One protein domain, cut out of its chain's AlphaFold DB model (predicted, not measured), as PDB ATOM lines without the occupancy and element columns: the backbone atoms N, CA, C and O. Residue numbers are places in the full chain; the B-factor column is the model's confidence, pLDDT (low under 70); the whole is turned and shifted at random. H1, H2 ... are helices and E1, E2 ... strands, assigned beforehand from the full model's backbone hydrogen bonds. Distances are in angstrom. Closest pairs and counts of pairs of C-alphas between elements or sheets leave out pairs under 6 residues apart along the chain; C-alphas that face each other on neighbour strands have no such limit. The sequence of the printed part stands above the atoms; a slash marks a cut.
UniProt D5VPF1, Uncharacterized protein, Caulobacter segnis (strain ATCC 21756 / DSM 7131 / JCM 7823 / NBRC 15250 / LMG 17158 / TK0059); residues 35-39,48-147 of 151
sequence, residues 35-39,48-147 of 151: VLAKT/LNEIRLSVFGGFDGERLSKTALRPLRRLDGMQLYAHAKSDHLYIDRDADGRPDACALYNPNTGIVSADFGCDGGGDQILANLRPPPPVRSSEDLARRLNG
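This is residues 35 to 39 and 48 to 147 of the 151 residues of an uncharacterized protein of Caulobacter segnis (strain ATCC 21756 / DSM 7131 / JCM 7823 / NBRC 15250 / LMG 17158 / TK0059) (UniProt D5VPF1). There is little regular structure: one strongly twisted, curled sheet of six strands, E1 to E6, whose edge strands come near at one end, and a tail after E6 leading out to small H1. Residues 136 to 143 stick out. The printed part has 105 residues, 41 of them in named elements, and these are mostly strand; the whole is loose, with a radius of gyration of the C-alphas of 16.1 A, spanning 52 by 27 by 22 A.

Find C-alpha 69 at (151.264, 97.225, -18.578); E1, residues 69 to 75, runs 16.7 A. Next come E2, 78 to 83; E3, 89 to 92; E4, 101 to 106; E5, 111 to 115; E6, 124 to 128. H1, 138 to 145, ends at (139.829, 70.826, 10.351).

E1 to E6 form a meander, each strand the antiparallel neighbour of the one before. Within hydrogen-bond range find N 70 and O 82, 2.8 A; N 81 and O 90, 2.8 A; N 103 and O 89, 2.8 A; N 104 and O 113, 2.9 A; N 112 and O 127, 2.8 A. The closest C-alphas of E1 and E6, Leu 75 and Ala 127, are 7.6 A apart. H1, not on the sheet, has every O i to N i+4 pair within range.

The farthest C-alphas, Phe 56 and Glu 139, are 52.5 A apart. Residues 40 to 47 are cut out, leaving 11.4 A between C-alphas 39 and 48. No link is long. Confidence is under 70 in 23 residues, among them 48 to 57.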
ATOM      1  N   VAL A  35     142.701  81.195  -2.967       55.69
ATOM      2  CA  VAL A  35     141.895  82.302  -3.490       55.69
ATOM      3  C   VAL A  35     140.791  82.555  -2.487       55.69
ATOM      4  O   VAL A  35     139.889  81.735  -2.316       55.69
ATOM      5  N   LEU A  36     140.877  83.694  -1.814       61.16
ATOM      6  CA  LEU A  36     139.974  84.038  -0.720       61.16
ATOM      7  C   LEU A  36     138.720  84.757  -1.230       61.16
ATOM      8  O   LEU A  36     137.679  84.712  -0.579       61.16
ATOM      9  N   ALA A  37     138.781  85.325  -2.437       56.88
ATOM     10  CA  ALA A  37     137.628  85.858  -3.144       56.88
ATOM     11  C   ALA A  37     137.339  85.020  -4.397       56.88
ATOM     12  O   ALA A  37     137.849  85.292  -5.479       56.88
ATOM     13  N   LYS A  38     136.490  83.993  -4.269       46.00
ATOM     14  CA  LYS A  38     135.823  83.399  -5.437       46.00
ATOM     15  C   LYS A  38     134.584  84.228  -5.722       46.00
ATOM     16  O   LYS A  38     133.657  84.234  -4.914       46.00
ATOM     17  N   THR A  39     134.565  84.944  -6.841       44.25
ATOM     18  CA  THR A  39     133.509  85.901  -7.197       44.25
ATOM     19  C   THR A  39     132.159  85.203  -7.409       44.25
ATOM     20  O   THR A  39     131.764  84.900  -8.529       44.25
ATOM     21  N   LEU A  48     130.552  96.457 -11.503       45.88
ATOM     22  CA  LEU A  48     131.804  96.054 -12.139       45.88
ATOM     23  C   LEU A  48     131.973  96.723 -13.516       45.88
ATOM     24  O   LEU A  48     133.066  96.701 -14.077       45.88
ATOM     25  N   ASN A  49     130.923  97.363 -14.051       44.00
ATOM     26  CA  ASN A  49     131.047  98.281 -15.184       44.00
ATOM     27  C   ASN A  49     131.573  99.669 -14.782       44.00
ATOM     28  O   ASN A  49     132.027 100.408 -15.656       44.00
ATOM     29  N   GLU A  50     131.507 100.036 -13.500       43.06
ATOM     30  CA  GLU A  50     131.687 101.407 -13.005       43.06
ATOM     31  C   GLU A  50     133.108 101.696 -12.493       43.06
ATOM     32  O   GLU A  50     133.524 102.850 -12.486       43.06
ATOM     33  N   ILE A  51     133.918 100.675 -12.189       52.31
ATOM     34  CA  ILE A  51     135.335 100.863 -11.824       52.31
ATOM     35  C   ILE A  51     136.227 100.168 -12.847       52.31
ATOM     36  O   ILE A  51     136.967  99.239 -12.560       52.31
ATOM     37  N   ARG A  52     136.150 100.603 -14.103       60.94
ATOM     38  CA  ARG A  52     137.266 100.368 -15.020       60.94
ATOM     39  C   ARG A  52     138.246 101.485 -14.773       60.94
ATOM     40  O   ARG A  52     137.894 102.641 -15.003       60.94
ATOM     41  N   LEU A  53     139.460 101.146 -14.340       60.34
ATOM     42  CA  LEU A  53     140.550 102.109 -14.347       60.34
ATOM     43  C   LEU A  53     140.664 102.602 -15.785       60.34
ATOM     44  O   LEU A  53     141.057 101.874 -16.702       60.34
ATOM     45  N   SER A  54     140.167 103.815 -16.007       53.81
ATOM     46  CA  SER A  54     140.175 104.401 -17.330       53.81
ATOM     47  C   SER A  54     141.638 104.611 -17.727       53.81
ATOM     48  O   SER A  54     142.559 104.396 -16.938       53.81
ATOM     49  N   VAL A  55     141.899 105.054 -18.957       55.31
ATOM     50  CA  VAL A  55     143.276 105.374 -19.378       55.31
ATOM     51  C   VAL A  55     143.968 106.313 -18.372       55.31
ATOM     52  O   VAL A  55     145.189 106.329 -18.341       55.31
ATOM     53  N   PHE A  56     143.208 107.021 -17.526       55.06
ATOM     54  CA  PHE A  56     143.658 107.776 -16.362       55.06
ATOM     55  C   PHE A  56     142.967 107.264 -15.084       55.06
ATOM     56  O   PHE A  56     141.760 107.017 -15.096       55.06
ATOM     57  N   GLY A  57     143.710 107.125 -13.986       69.50
ATOM     58  CA  GLY A  57     143.136 106.769 -12.678       69.50
ATOM     59  C   GLY A  57     143.863 105.667 -11.913       69.50
ATOM     60  O   GLY A  57     143.373 105.279 -10.862       69.50
ATOM     61  N   GLY A  58     145.005 105.171 -12.408       78.94
ATOM     62  CA  GLY A  58     145.895 104.338 -11.592       78.94
ATOM     63  C   GLY A  58     146.511 105.127 -10.430       78.94
ATOM     64  O   GLY A  58     146.228 106.316 -10.271       78.94
ATOM     65  N   PHE A  59     147.389 104.488  -9.654       80.19
ATOM     66  CA  PHE A  59     148.109 105.137  -8.548       80.19
ATOM     67  C   PHE A  59     148.668 106.505  -8.963       80.19
ATOM     68  O   PHE A  59     149.265 106.628 -10.032       80.19
ATOM     69  N   ASP A  60     148.435 107.537  -8.150       83.06
ATOM     70  CA  ASP A  60     148.857 108.923  -8.413       83.06
ATOM     71  C   ASP A  60     148.438 109.477  -9.797       83.06
ATOM     72  O   ASP A  60     149.113 110.320 -10.393       83.06
ATOM     73  N   GLY A  61     147.309 109.006 -10.339       80.19
ATOM     74  CA  GLY A  61     146.807 109.416 -11.653       80.19
ATOM     75  C   GLY A  61     147.532 108.756 -12.829       80.19
ATOM     76  O   GLY A  61     147.479 109.267 -13.953       80.19
ATOM     77  N   GLU A  62     148.204 107.625 -12.596       82.75
ATOM     78  CA  GLU A  62     148.936 106.883 -13.618       82.75
ATOM     79  C   GLU A  62     148.092 106.571 -14.854       82.75
ATOM     80  O   GLU A  62     146.901 106.238 -14.790       82.75
ATOM     81  N   ARG A  63     148.759 106.664 -16.013       81.56
ATOM     82  CA  ARG A  63     148.137 106.389 -17.302       81.56
ATOM     83  C   ARG A  63     148.263 104.912 -17.658       81.56
ATOM     84  O   ARG A  63     149.340 104.457 -18.043       81.56
ATOM     85  N   LEU A  64     147.149 104.190 -17.648       79.69
ATOM     86  CA  LEU A  64     147.124 102.769 -17.979       79.69
ATOM     87  C   LEU A  64     146.880 102.580 -19.477       79.69
ATOM     88  O   LEU A  64     145.773 102.734 -19.994       79.69
ATOM     89  N   SER A  65     147.945 102.255 -20.207       78.88
ATOM     90  CA  SER A  65     147.861 101.778 -21.587       78.88
ATOM     91  C   SER A  65     148.321 100.325 -21.669       78.88
ATOM     92  O   SER A  65     149.142  99.873 -20.873       78.88
ATOM     93  N   LYS A  66     147.864  99.591 -22.692       73.06
ATOM     94  CA  LYS A  66     148.326  98.211 -22.937       73.06
ATOM     95  C   LYS A  66     149.848  98.099 -23.078       73.06
ATOM     96  O   LYS A  66     150.407  97.063 -22.755       73.06
ATOM     97  N   THR A  67     150.514  99.147 -23.565       77.31
ATOM     98  CA  THR A  67     151.978  99.181 -23.701       77.31
ATOM     99  C   THR A  67     152.693  99.527 -22.399       77.31
ATOM    100  O   THR A  67     153.865  99.199 -22.248       77.31
ATOM    101  N   ALA A  68     152.004 100.183 -21.464       83.25
ATOM    102  CA  ALA A  68     152.526 100.516 -20.147       83.25
ATOM    103  C   ALA A  68     152.331  99.383 -19.131       83.25
ATOM    104  O   ALA A  68     152.900  99.449 -18.050       83.25
ATOM    105  N   LEU A  69     151.558  98.347 -19.463       86.81
ATOM    106  CA  LEU A  69     151.264  97.225 -18.578       86.81
ATOM    107  C   LEU A  69     151.952  95.953 -19.060       86.81
ATOM    108  O   LEU A  69     151.755  95.494 -20.184       86.81
ATOM    109  N   ARG A  70     152.728  95.344 -18.170       89.38
ATOM    110  CA  ARG A  70     153.356  94.044 -18.382       89.38
ATOM    111  C   ARG A  70     152.573  92.981 -17.610       89.38
ATOM    112  O   ARG A  70     152.461  93.107 -16.391       89.38
ATOM    113  N   PRO A  71     152.051  91.931 -18.265       88.44
ATOM    114  CA  PRO A  71     151.402  90.837 -17.555       88.44
ATOM    115  C   PRO A  71     152.428  90.113 -16.680       88.44
ATOM    116  O   PRO A  71     153.541  89.825 -17.121       88.44
ATOM    117  N   LEU A  72     152.048  89.816 -15.440       86.56
ATOM    118  CA  LEU A  72     152.905  89.135 -14.473       86.56
ATOM    119  C   LEU A  72     152.463  87.694 -14.248       86.56
ATOM    120  O   LEU A  72     153.211  86.752 -14.500       86.56
ATOM    121  N   ARG A  73     151.242  87.516 -13.735       84.06
ATOM    122  CA  ARG A  73     150.765  86.222 -13.245       84.06
ATOM    123  C   ARG A  73     149.249  86.135 -13.303       84.06
ATOM    124  O   ARG A  73     148.565  87.105 -13.008       84.06
ATOM    125  N   ARG A  74     148.728  84.944 -13.600       86.00
ATOM    126  CA  ARG A  74     147.308  84.633 -13.406       86.00
ATOM    127  C   ARG A  74     147.031  84.081 -12.009       86.00
ATOM    128  O   ARG A  74     147.789  83.241 -11.519       86.00
ATOM    129  N   LEU A  75     145.934  84.528 -11.405       82.56
ATOM    130  CA  LEU A  75     145.417  84.093 -10.107       82.56
ATOM    131  C   LEU A  75     143.957  83.638 -10.281       82.56
ATOM    132  O   LEU A  75     143.075  84.477 -10.345       82.56
ATOM    133  N   ASP A  76     143.710  82.328 -10.400       78.88
ATOM    134  CA  ASP A  76     142.355  81.725 -10.490       78.88
ATOM    135  C   ASP A  76     141.365  82.475 -11.399       78.88
ATOM    136  O   ASP A  76     140.275  82.865 -10.994       78.88
ATOM    137  N   GLY A  77     141.778  82.711 -12.644       82.19
ATOM    138  CA  GLY A  77     140.972  83.427 -13.635       82.19
ATOM    139  C   GLY A  77     141.245  84.928 -13.708       82.19
ATOM    140  O   GLY A  77     140.982  85.502 -14.750       82.19
ATOM    141  N   MET A  78     141.872  85.531 -12.697       86.88
ATOM    142  CA  MET A  78     142.299  86.936 -12.696       86.88
ATOM    143  C   MET A  78     143.705  87.088 -13.296       86.88
ATOM    144  O   MET A  78     144.515  86.156 -13.237       86.88
ATOM    145  N   GLN A  79     144.045  88.261 -13.829       89.56
ATOM    146  CA  GLN A  79     145.368  88.578 -14.374       89.56
ATOM    147  C   GLN A  79     145.999  89.768 -13.638       89.56
ATOM    148  O   GLN A  79     145.474  90.873 -13.643       89.56
ATOM    149  N   LEU A  80     147.173  89.547 -13.039       89.06
ATOM    150  CA  LEU A  80     148.025  90.605 -12.495       89.06
ATOM    151  C   LEU A  80     148.877  91.235 -13.593       89.06
ATOM    152  O   LEU A  80     149.472  90.527 -14.419       89.06
ATOM    153  N   TYR A  81     149.030  92.547 -13.509       90.44
ATOM    154  CA  TYR A  81     149.921  93.360 -14.319       90.44
ATOM    155  C   TYR A  81     150.835  94.193 -13.418       90.44
ATOM    156  O   TYR A  81     150.448  94.568 -12.316       90.44
ATOM    157  N   ALA A  82     152.033  94.497 -13.908       90.25
ATOM    158  CA  ALA A  82     152.864  95.580 -13.392       90.25
ATOM    159  C   ALA A  82     152.864  96.728 -14.391       90.25
ATOM    160  O   ALA A  82     152.986  96.505 -15.601       90.25
ATOM    161  N   HIS A  83     152.805  97.951 -13.888       89.38
ATOM    162  CA  HIS A  83     153.111  99.119 -14.687       89.38
ATOM    163  C   HIS A  83     154.617  99.184 -14.964       89.38
ATOM    164  O   HIS A  83     155.446  99.089 -14.068       89.38
ATOM    165  N   ALA A  84     154.986  99.340 -16.230       86.06
ATOM    166  CA  ALA A  84     156.351  99.158 -16.709       86.06
ATOM    167  C   ALA A  84     157.352 100.202 -16.184       86.06
ATOM    168  O   ALA A  84     158.555  99.992 -16.321       86.06
ATOM    169  N   LYS A  85     156.871 101.333 -15.649       85.81
ATOM    170  CA  LYS A  85     157.718 102.438 -15.167       85.81
ATOM    171  C   LYS A  85     157.793 102.557 -13.647       85.81
ATOM    172  O   LYS A  85     158.810 103.023 -13.153       85.81
ATOM    173  N   SER A  86     156.723 102.203 -12.943       86.31
ATOM    174  CA  SER A  86     156.608 102.356 -11.485       86.31
ATOM    175  C   SER A  86     156.535 101.024 -10.747       86.31
ATOM    176  O   SER A  86     156.596 101.006  -9.525       86.31
ATOM    177  N   ASP A  87     156.378  99.913 -11.474       83.06
ATOM    178  CA  ASP A  87     156.135  98.570 -10.936       83.06
ATOM    179  C   ASP A  87     154.925  98.476  -9.985       83.06
ATOM    180  O   ASP A  87     154.726  97.459  -9.318       83.06
ATOM    181  N   HIS A  88     154.057  99.491  -9.993       90.69
ATOM    182  CA  HIS A  88     152.743  99.422  -9.377       90.69
ATOM    183  C   HIS A  88     151.940  98.266  -9.964       90.69
ATOM    184  O   HIS A  88     152.012  97.976 -11.166       90.69
ATOM    185  N   LEU A  89     151.182  97.594  -9.103       91.25
ATOM    186  CA  LEU A  89     150.448  96.401  -9.481       91.25
ATOM    187  C   LEU A  89     148.998  96.740  -9.791       91.25
ATOM    188  O   LEU A  89     148.365  97.564  -9.140       91.25
ATOM    189  N   TYR A  90     148.475  96.042 -10.784       90.94
ATOM    190  CA  TYR A  90     147.117  96.186 -11.273       90.94
ATOM    191  C   TYR A  90     146.522  94.800 -11.466       90.94
ATOM    192  O   TYR A  90     147.247  93.852 -11.788       90.94
ATOM    193  N   ILE A  91     145.216  94.665 -11.285       89.75
ATOM    194  CA  ILE A  91     144.514  93.400 -11.474       89.75
ATOM    195  C   ILE A  91     143.345  93.586 -12.433       89.75
ATOM    196  O   ILE A  91     142.640  94.587 -12.402       89.75
ATOM    197  N   ASP A  92     143.204  92.609 -13.313       88.75
ATOM    198  CA  ASP A  92     142.049  92.368 -14.164       88.75
ATOM    199  C   ASP A  92     141.336  91.139 -13.589       88.75
ATOM    200  O   ASP A  92     141.847  90.013 -13.672       88.75
ATOM    201  N   ARG A  93     140.219  91.365 -12.892       86.62
ATOM    202  CA  ARG A  93     139.524  90.307 -12.145       86.62
ATOM    203  C   ARG A  93     138.646  89.407 -13.014       86.62
ATOM    204  O   ARG A  93     138.355  88.289 -12.589       86.62
ATOM    205  N   ASP A  94     138.228  89.856 -14.195       83.81
ATOM    206  CA  ASP A  94     137.378  89.090 -15.119       83.81
ATOM    207  C   ASP A  94     138.129  88.560 -16.358       83.81
ATOM    208  O   ASP A  94     137.578  87.765 -17.125       83.81
ATOM    209  N   ALA A  95     139.412  88.905 -16.488       82.12
ATOM    210  CA  ALA A  95     140.314  88.546 -17.575       82.12
ATOM    211  C   ALA A  95     139.882  89.057 -18.960       82.12
ATOM    212  O   ALA A  95     140.187  88.413 -19.974       82.12
ATOM    213  N   ASP A  96     139.227  90.220 -19.032       83.00
ATOM    214  CA  ASP A  96     138.863  90.875 -20.296       83.00
ATOM    215  C   ASP A  96     140.038  91.628 -20.973       83.00
ATOM    216  O   ASP A  96     139.933  92.117 -22.108       83.00
ATOM    217  N   GLY A  97     141.195  91.668 -20.310       82.25
ATOM    218  CA  GLY A  97     142.421  92.318 -20.756       82.25
ATOM    219  C   GLY A  97     142.526  93.790 -20.358       82.25
ATOM    220  O   GLY A  97     143.368  94.500 -20.930       82.25
ATOM    221  N   ARG A  98     141.686  94.271 -19.436       83.62
ATOM    222  CA  ARG A  98     141.715  95.629 -18.884       83.62
ATOM    223  C   ARG A  98     141.704  95.557 -17.355       83.62
ATOM    224  O   ARG A  98     140.783  94.987 -16.787       83.62
ATOM    225  N   PRO A  99     142.685  96.164 -16.670       87.06
ATOM    226  CA  PRO A  99     142.622  96.240 -15.220       87.06
ATOM    227  C   PRO A  99     141.407  97.030 -14.734       87.06
ATOM    228  O   PRO A  99     141.094  98.098 -15.265       87.06
ATOM    229  N   ASP A 100     140.765  96.509 -13.698       84.69
ATOM    230  CA  ASP A 100     139.588  97.084 -13.049       84.69
ATOM    231  C   ASP A 100     139.862  97.476 -11.586       84.69
ATOM    232  O   ASP A 100     139.014  98.060 -10.921       84.69
ATOM    233  N   ALA A 101     141.066  97.197 -11.081       87.81
ATOM    234  CA  ALA A 101     141.528  97.687  -9.790       87.81
ATOM    235  C   ALA A 101     143.056  97.798  -9.732       87.81
ATOM    236  O   ALA A 101     143.794  97.113 -10.458       87.81
ATOM    237  N   CYS A 102     143.535  98.636  -8.816       89.62
ATOM    238  CA  CYS A 102     144.901  98.545  -8.343       89.62
ATOM    239  C   CYS A 102     145.059  97.285  -7.491       89.62
ATOM    240  O   CYS A 102     144.099  96.739  -6.942       89.62
ATOM    241  N   ALA A 103     146.282  96.777  -7.420       90.62
ATOM    242  CA  ALA A 103     146.606  95.614  -6.621       90.62
ATOM    243  C   ALA A 103     147.724  95.948  -5.638       90.62
ATOM    244  O   ALA A 103     148.671  96.665  -5.950       90.62
ATOM    245  N   LEU A 104     147.633  95.365  -4.451       89.00
ATOM    246  CA  LEU A 104     148.656  95.457  -3.423       89.00
ATOM    247  C   LEU A 104     149.130  94.052  -3.087       89.00
ATOM    248  O   LEU A 104     148.331  93.122  -2.970       89.00
ATOM    249  N   TYR A 105     150.440  93.898  -2.925       86.38
ATOM    250  CA  TYR A 105     151.049  92.659  -2.461       86.38
ATOM    251  C   TYR A 105     151.823  92.916  -1.176       86.38
ATOM    252  O   TYR A 105     152.751  93.722  -1.147       86.38
ATOM    253  N   ASN A 106     151.471  92.192  -0.116       81.81
ATOM    254  CA  ASN A 106     152.205  92.220   1.137       81.81
ATOM    255  C   ASN A 106     153.158  91.011   1.203       81.81
ATOM    256  O   ASN A 106     152.703  89.889   1.443       81.81
ATOM    257  N   PRO A 107     154.483  91.198   1.054       75.44
ATOM    258  CA  PRO A 107     155.442  90.091   1.064       75.44
ATOM    259  C   PRO A 107     155.571  89.403   2.433       75.44
ATOM    260  O   PRO A 107     155.950  88.227   2.508       75.44
ATOM    261  N   ASN A 108     155.231  90.101   3.521       74.50
ATOM    262  CA  ASN A 108     155.305  89.564   4.879       74.50
ATOM    263  C   ASN A 108     154.190  88.559   5.158       74.50
ATOM    264  O   ASN A 108     154.408  87.611   5.913       74.50
ATOM    265  N   THR A 109     153.017  88.740   4.551       77.75
ATOM    266  CA  THR A 109     151.858  87.853   4.732       77.75
ATOM    267  C   THR A 109     151.597  86.965   3.517       77.75
ATOM    268  O   THR A 109     150.984  85.914   3.661       77.75
ATOM    269  N   GLY A 110     152.099  87.340   2.339       79.00
ATOM    270  CA  GLY A 110     151.773  86.703   1.064       79.00
ATOM    271  C   GLY A 110     150.415  87.132   0.498       79.00
ATOM    272  O   GLY A 110     149.978  86.558  -0.496       79.00
ATOM    273  N   ILE A 111     149.738  88.101   1.119       84.12
ATOM    274  CA  ILE A 111     148.396  88.530   0.719       84.12
ATOM    275  C   ILE A 111     148.468  89.428  -0.516       84.12
ATOM    276  O   ILE A 111     149.286  90.344  -0.580       84.12
ATOM    277  N   VAL A 112     147.570  89.168  -1.464       87.31
ATOM    278  CA  VAL A 112     147.235  90.051  -2.582       87.31
ATOM    279  C   VAL A 112     145.833  90.606  -2.351       87.31
ATOM    280  O   VAL A 112     144.899  89.830  -2.125       87.31
ATOM    281  N   SER A 113     145.678  91.921  -2.441       89.19
ATOM    282  CA  SER A 113     144.391  92.612  -2.328       89.19
ATOM    283  C   SER A 113     144.133  93.533  -3.518       89.19
ATOM    284  O   SER A 113     145.079  94.064  -4.096       89.19
ATOM    285  N   ALA A 114     142.860  93.712  -3.868       88.81
ATOM    286  CA  ALA A 114     142.395  94.787  -4.731       88.81
ATOM    287  C   ALA A 114     142.254  96.078  -3.918       88.81
ATOM    288  O   ALA A 114     141.842  96.031  -2.757       88.81
ATOM    289  N   ASP A 115     142.576  97.187  -4.563       88.31
ATOM    290  CA  ASP A 115     142.381  98.565  -4.124       88.31
ATOM    291  C   ASP A 115     141.651  99.277  -5.276       88.31
ATOM    292  O   ASP A 115     142.200  99.449  -6.370       88.31
ATOM    293  N   PHE A 116     140.368  99.575  -5.082       83.69
ATOM    294  CA  PHE A 116     139.511 100.171  -6.107       83.69
ATOM    295  C   PHE A 116     139.767 101.668  -6.268       83.69
ATOM    296  O   PHE A 116     139.518 102.210  -7.345       83.69
ATOM    297  N   GLY A 117     140.248 102.323  -5.210       82.44
ATOM    298  CA  GLY A 117     140.577 103.745  -5.197       82.44
ATOM    299  C   GLY A 117     141.996 104.056  -5.667       82.44
ATOM    300  O   GLY A 117     142.282 105.211  -5.981       82.44
ATOM    301  N   CYS A 118     142.870 103.049  -5.733       85.38
ATOM    302  CA  CYS A 118     144.307 103.211  -5.938       85.38
ATOM    303  C   CYS A 118     144.948 104.164  -4.911       85.38
ATOM    304  O   CYS A 118     145.841 104.941  -5.257       85.38
ATOM    305  N   ASP A 119     144.478 104.134  -3.661       84.44
ATOM    306  CA  ASP A 119     144.919 105.023  -2.578       84.44
ATOM    307  C   ASP A 119     145.923 104.364  -1.611       84.44
ATOM    308  O   ASP A 119     146.417 104.998  -0.675       84.44
ATOM    309  N   GLY A 120     146.271 103.098  -1.858       84.94
ATOM    310  CA  GLY A 120     147.153 102.290  -1.020       84.94
ATOM    311  C   GLY A 120     146.417 101.508   0.073       84.94
ATOM    312  O   GLY A 120     147.060 100.752   0.811       84.94
ATOM    313  N   GLY A 121     145.095 101.651   0.180       83.94
ATOM    314  CA  GLY A 121     144.211 100.886   1.048       83.94
ATOM    315  C   GLY A 121     143.669  99.639   0.348       83.94
ATOM    316  O   GLY A 121     142.967  99.704  -0.648       83.94
ATOM    317  N   GLY A 122     143.972  98.452   0.878       82.81
ATOM    318  CA  GLY A 122     143.389  97.218   0.345       82.81
ATOM    319  C   GLY A 122     141.909  97.080   0.717       82.81
ATOM    320  O   GLY A 122     141.602  96.819   1.880       82.81
ATOM    321  N   ASP A 123     141.015  97.157  -0.268       83.38
ATOM    322  CA  ASP A 123     139.561  97.019  -0.098       83.38
ATOM    323  C   ASP A 123     139.103  95.560  -0.015       83.38
ATOM    324  O   ASP A 123     138.171  95.210   0.713       83.38
ATOM    325  N   GLN A 124     139.744  94.677  -0.788       85.06
ATOM    326  CA  GLN A 124     139.335  93.279  -0.902       85.06
ATOM    327  C   GLN A 124     140.537  92.347  -0.996       85.06
ATOM    328  O   GLN A 124     141.341  92.439  -1.917       85.06
ATOM    329  N   ILE A 125     140.628  91.365  -0.097       85.62
ATOM    330  CA  ILE A 125     141.631  90.299  -0.201       85.62
ATOM    331  C   ILE A 125     141.248  89.348  -1.343       85.62
ATOM    332  O   ILE A 125     140.178  88.745  -1.320       85.62
ATOM    333  N   LEU A 126     142.142  89.181  -2.317       84.12
ATOM    334  CA  LEU A 126     141.925  88.329  -3.489       84.12
ATOM    335  C   LEU A 126     142.536  86.943  -3.301       84.12
ATOM    336  O   LEU A 126     141.906  85.924  -3.588       84.12
ATOM    337  N   ALA A 127     143.775  86.903  -2.816       83.81
ATOM    338  CA  ALA A 127     144.547  85.675  -2.733       83.81
ATOM    339  C   ALA A 127     145.573  85.708  -1.603       83.81
ATOM    340  O   ALA A 127     146.107  86.757  -1.247       83.81
ATOM    341  N   ASN A 128     145.911  84.526  -1.104       84.00
ATOM    342  CA  ASN A 128     147.088  84.279  -0.297       84.00
ATOM    343  C   ASN A 128     148.082  83.430  -1.106       84.00
ATOM    344  O   ASN A 128     147.819  82.278  -1.466       84.00
ATOM    345  N   LEU A 129     149.228  84.030  -1.429       78.25
ATOM    346  CA  LEU A 129     150.315  83.407  -2.183       78.25
ATOM    347  C   LEU A 129     151.258  82.582  -1.302       78.25
ATOM    348  O   LEU A 129     152.081  81.841  -1.843       78.25
ATOM    349  N   ARG A 130     151.160  82.680   0.031       76.56
ATOM    350  CA  ARG A 130     151.868  81.762   0.924       76.56
ATOM    351  C   ARG A 130     151.035  80.497   1.102       76.56
ATOM    352  O   ARG A 130     149.941  80.571   1.660       76.56
ATOM    353  N   PRO A 131     151.539  79.327   0.674       56.75
ATOM    354  CA  PRO A 131     150.841  78.084   0.940       56.75
ATOM    355  C   PRO A 131     150.750  77.864   2.460       56.75
ATOM    356  O   PRO A 131     151.716  78.159   3.176       56.75
ATOM    357  N   PRO A 132     149.632  77.320   2.972       56.59
ATOM    358  CA  PRO A 132     149.599  76.830   4.342       56.59
ATOM    359  C   PRO A 132     150.731  75.807   4.524       56.59
ATOM    360  O   PRO A 132     151.064  75.101   3.563       56.59
ATOM    361  N   PRO A 133     151.333  75.691   5.726       57.59
ATOM    362  CA  PRO A 133     152.431  74.757   5.940       57.59
ATOM    363  C   PRO A 133     152.005  73.365   5.455       57.59
ATOM    364  O   PRO A 133     150.845  73.003   5.698       57.59
ATOM    365  N   PRO A 134     152.876  72.595   4.778       59.66
ATOM    366  CA  PRO A 134     152.503  71.289   4.252       59.66
ATOM    367  C   PRO A 134     151.903  70.435   5.370       59.66
ATOM    368  O   PRO A 134     152.418  70.427   6.487       59.66
ATOM    369  N   VAL A 135     150.791  69.765   5.074       65.69
ATOM    370  CA  VAL A 135     150.152  68.827   6.001       65.69
ATOM    371  C   VAL A 135     151.101  67.648   6.161       65.69
ATOM    372  O   VAL A 135     151.329  66.905   5.208       65.69
ATOM    373  N   ARG A 136     151.707  67.513   7.342       74.94
ATOM    374  CA  ARG A 136     152.766  66.515   7.569       74.94
ATOM    375  C   ARG A 136     152.212  65.121   7.870       74.94
ATOM    376  O   ARG A 136     152.938  64.144   7.727       74.94
ATOM    377  N   SER A 137     150.945  65.026   8.279       77.75
ATOM    378  CA  SER A 137     150.255  63.768   8.587       77.75
ATOM    379  C   SER A 137     148.727  63.919   8.548       77.75
ATOM    380  O   SER A 137     148.193  65.030   8.564       77.75
ATOM    381  N   SER A 138     148.005  62.796   8.542       73.06
ATOM    382  CA  SER A 138     146.540  62.757   8.685       73.06
ATOM    383  C   SER A 138     146.054  63.360  10.012       73.06
ATOM    384  O   SER A 138     145.012  64.010  10.049       73.06
ATOM    385  N   GLU A 139     146.830  63.230  11.090       77.12
ATOM    386  CA  GLU A 139     146.573  63.904  12.371       77.12
ATOM    387  C   GLU A 139     146.729  65.424  12.285       77.12
ATOM    388  O   GLU A 139     145.967  66.163  12.908       77.12
ATOM    389  N   ASP A 140     147.707  65.909  11.520       71.00
ATOM    390  CA  ASP A 140     147.902  67.338  11.271       71.00
ATOM    391  C   ASP A 140     146.715  67.924  10.482       71.00
ATOM    392  O   ASP A 140     146.217  69.007  10.797       71.00
ATOM    393  N   LEU A 141     146.172  67.155   9.530       68.00
ATOM    394  CA  LEU A 141     144.950  67.504   8.799       68.00
ATOM    395  C   LEU A 141     143.721  67.562   9.716       68.00
ATOM    396  O   LEU A 141     143.007  68.565   9.725       68.00
ATOM    397  N   ALA A 142     143.486  66.512  10.512       76.44
ATOM    398  CA  ALA A 142     142.348  66.436  11.431       76.44
ATOM    399  C   ALA A 142     142.376  67.566  12.475       76.44
ATOM    400  O   ALA A 142     141.343  68.133  12.824       76.44
ATOM    401  N   ARG A 143     143.567  67.950  12.947       73.38
ATOM    402  CA  ARG A 143     143.759  69.062  13.886       73.38
ATOM    403  C   ARG A 143     143.351  70.410  13.284       73.38
ATOM    404  O   ARG A 143     142.645  71.171  13.945       73.38
ATOM    405  N   ARG A 144     143.745  70.671  12.033       65.00
ATOM    406  CA  ARG A 144     143.392  71.898  11.299       65.00
ATOM    407  C   ARG A 144     141.900  71.990  11.002       65.00
ATOM    408  O   ARG A 144     141.319  73.051  11.198       65.00
ATOM    409  N   LEU A 145     141.277  70.883  10.591       71.69
ATOM    410  CA  LEU A 145     139.829  70.826  10.351       71.69
ATOM    411  C   LEU A 145     139.017  71.076  11.630       71.69
ATOM    412  O   LEU A 145     137.955  71.683  11.575       71.69
ATOM    413  N   ASN A 146     139.556  70.684  12.785       79.38
ATOM    414  CA  ASN A 146     138.955  70.927  14.097       79.38
ATOM    415  C   ASN A 146     139.312  72.302  14.704       79.38
ATOM    416  O   ASN A 146     139.119  72.508  15.902       79.38
ATOM    417  N   GLY A 147     139.875  73.232  13.923       52.50
ATOM    418  CA  GLY A 147     140.158  74.605  14.364       52.50
ATOM    419  C   GLY A 147     141.306  74.747  15.372       52.50
ATOM    420  O   GLY A 147     141.483  75.814  15.956       52.50
TER     421      GLY A 147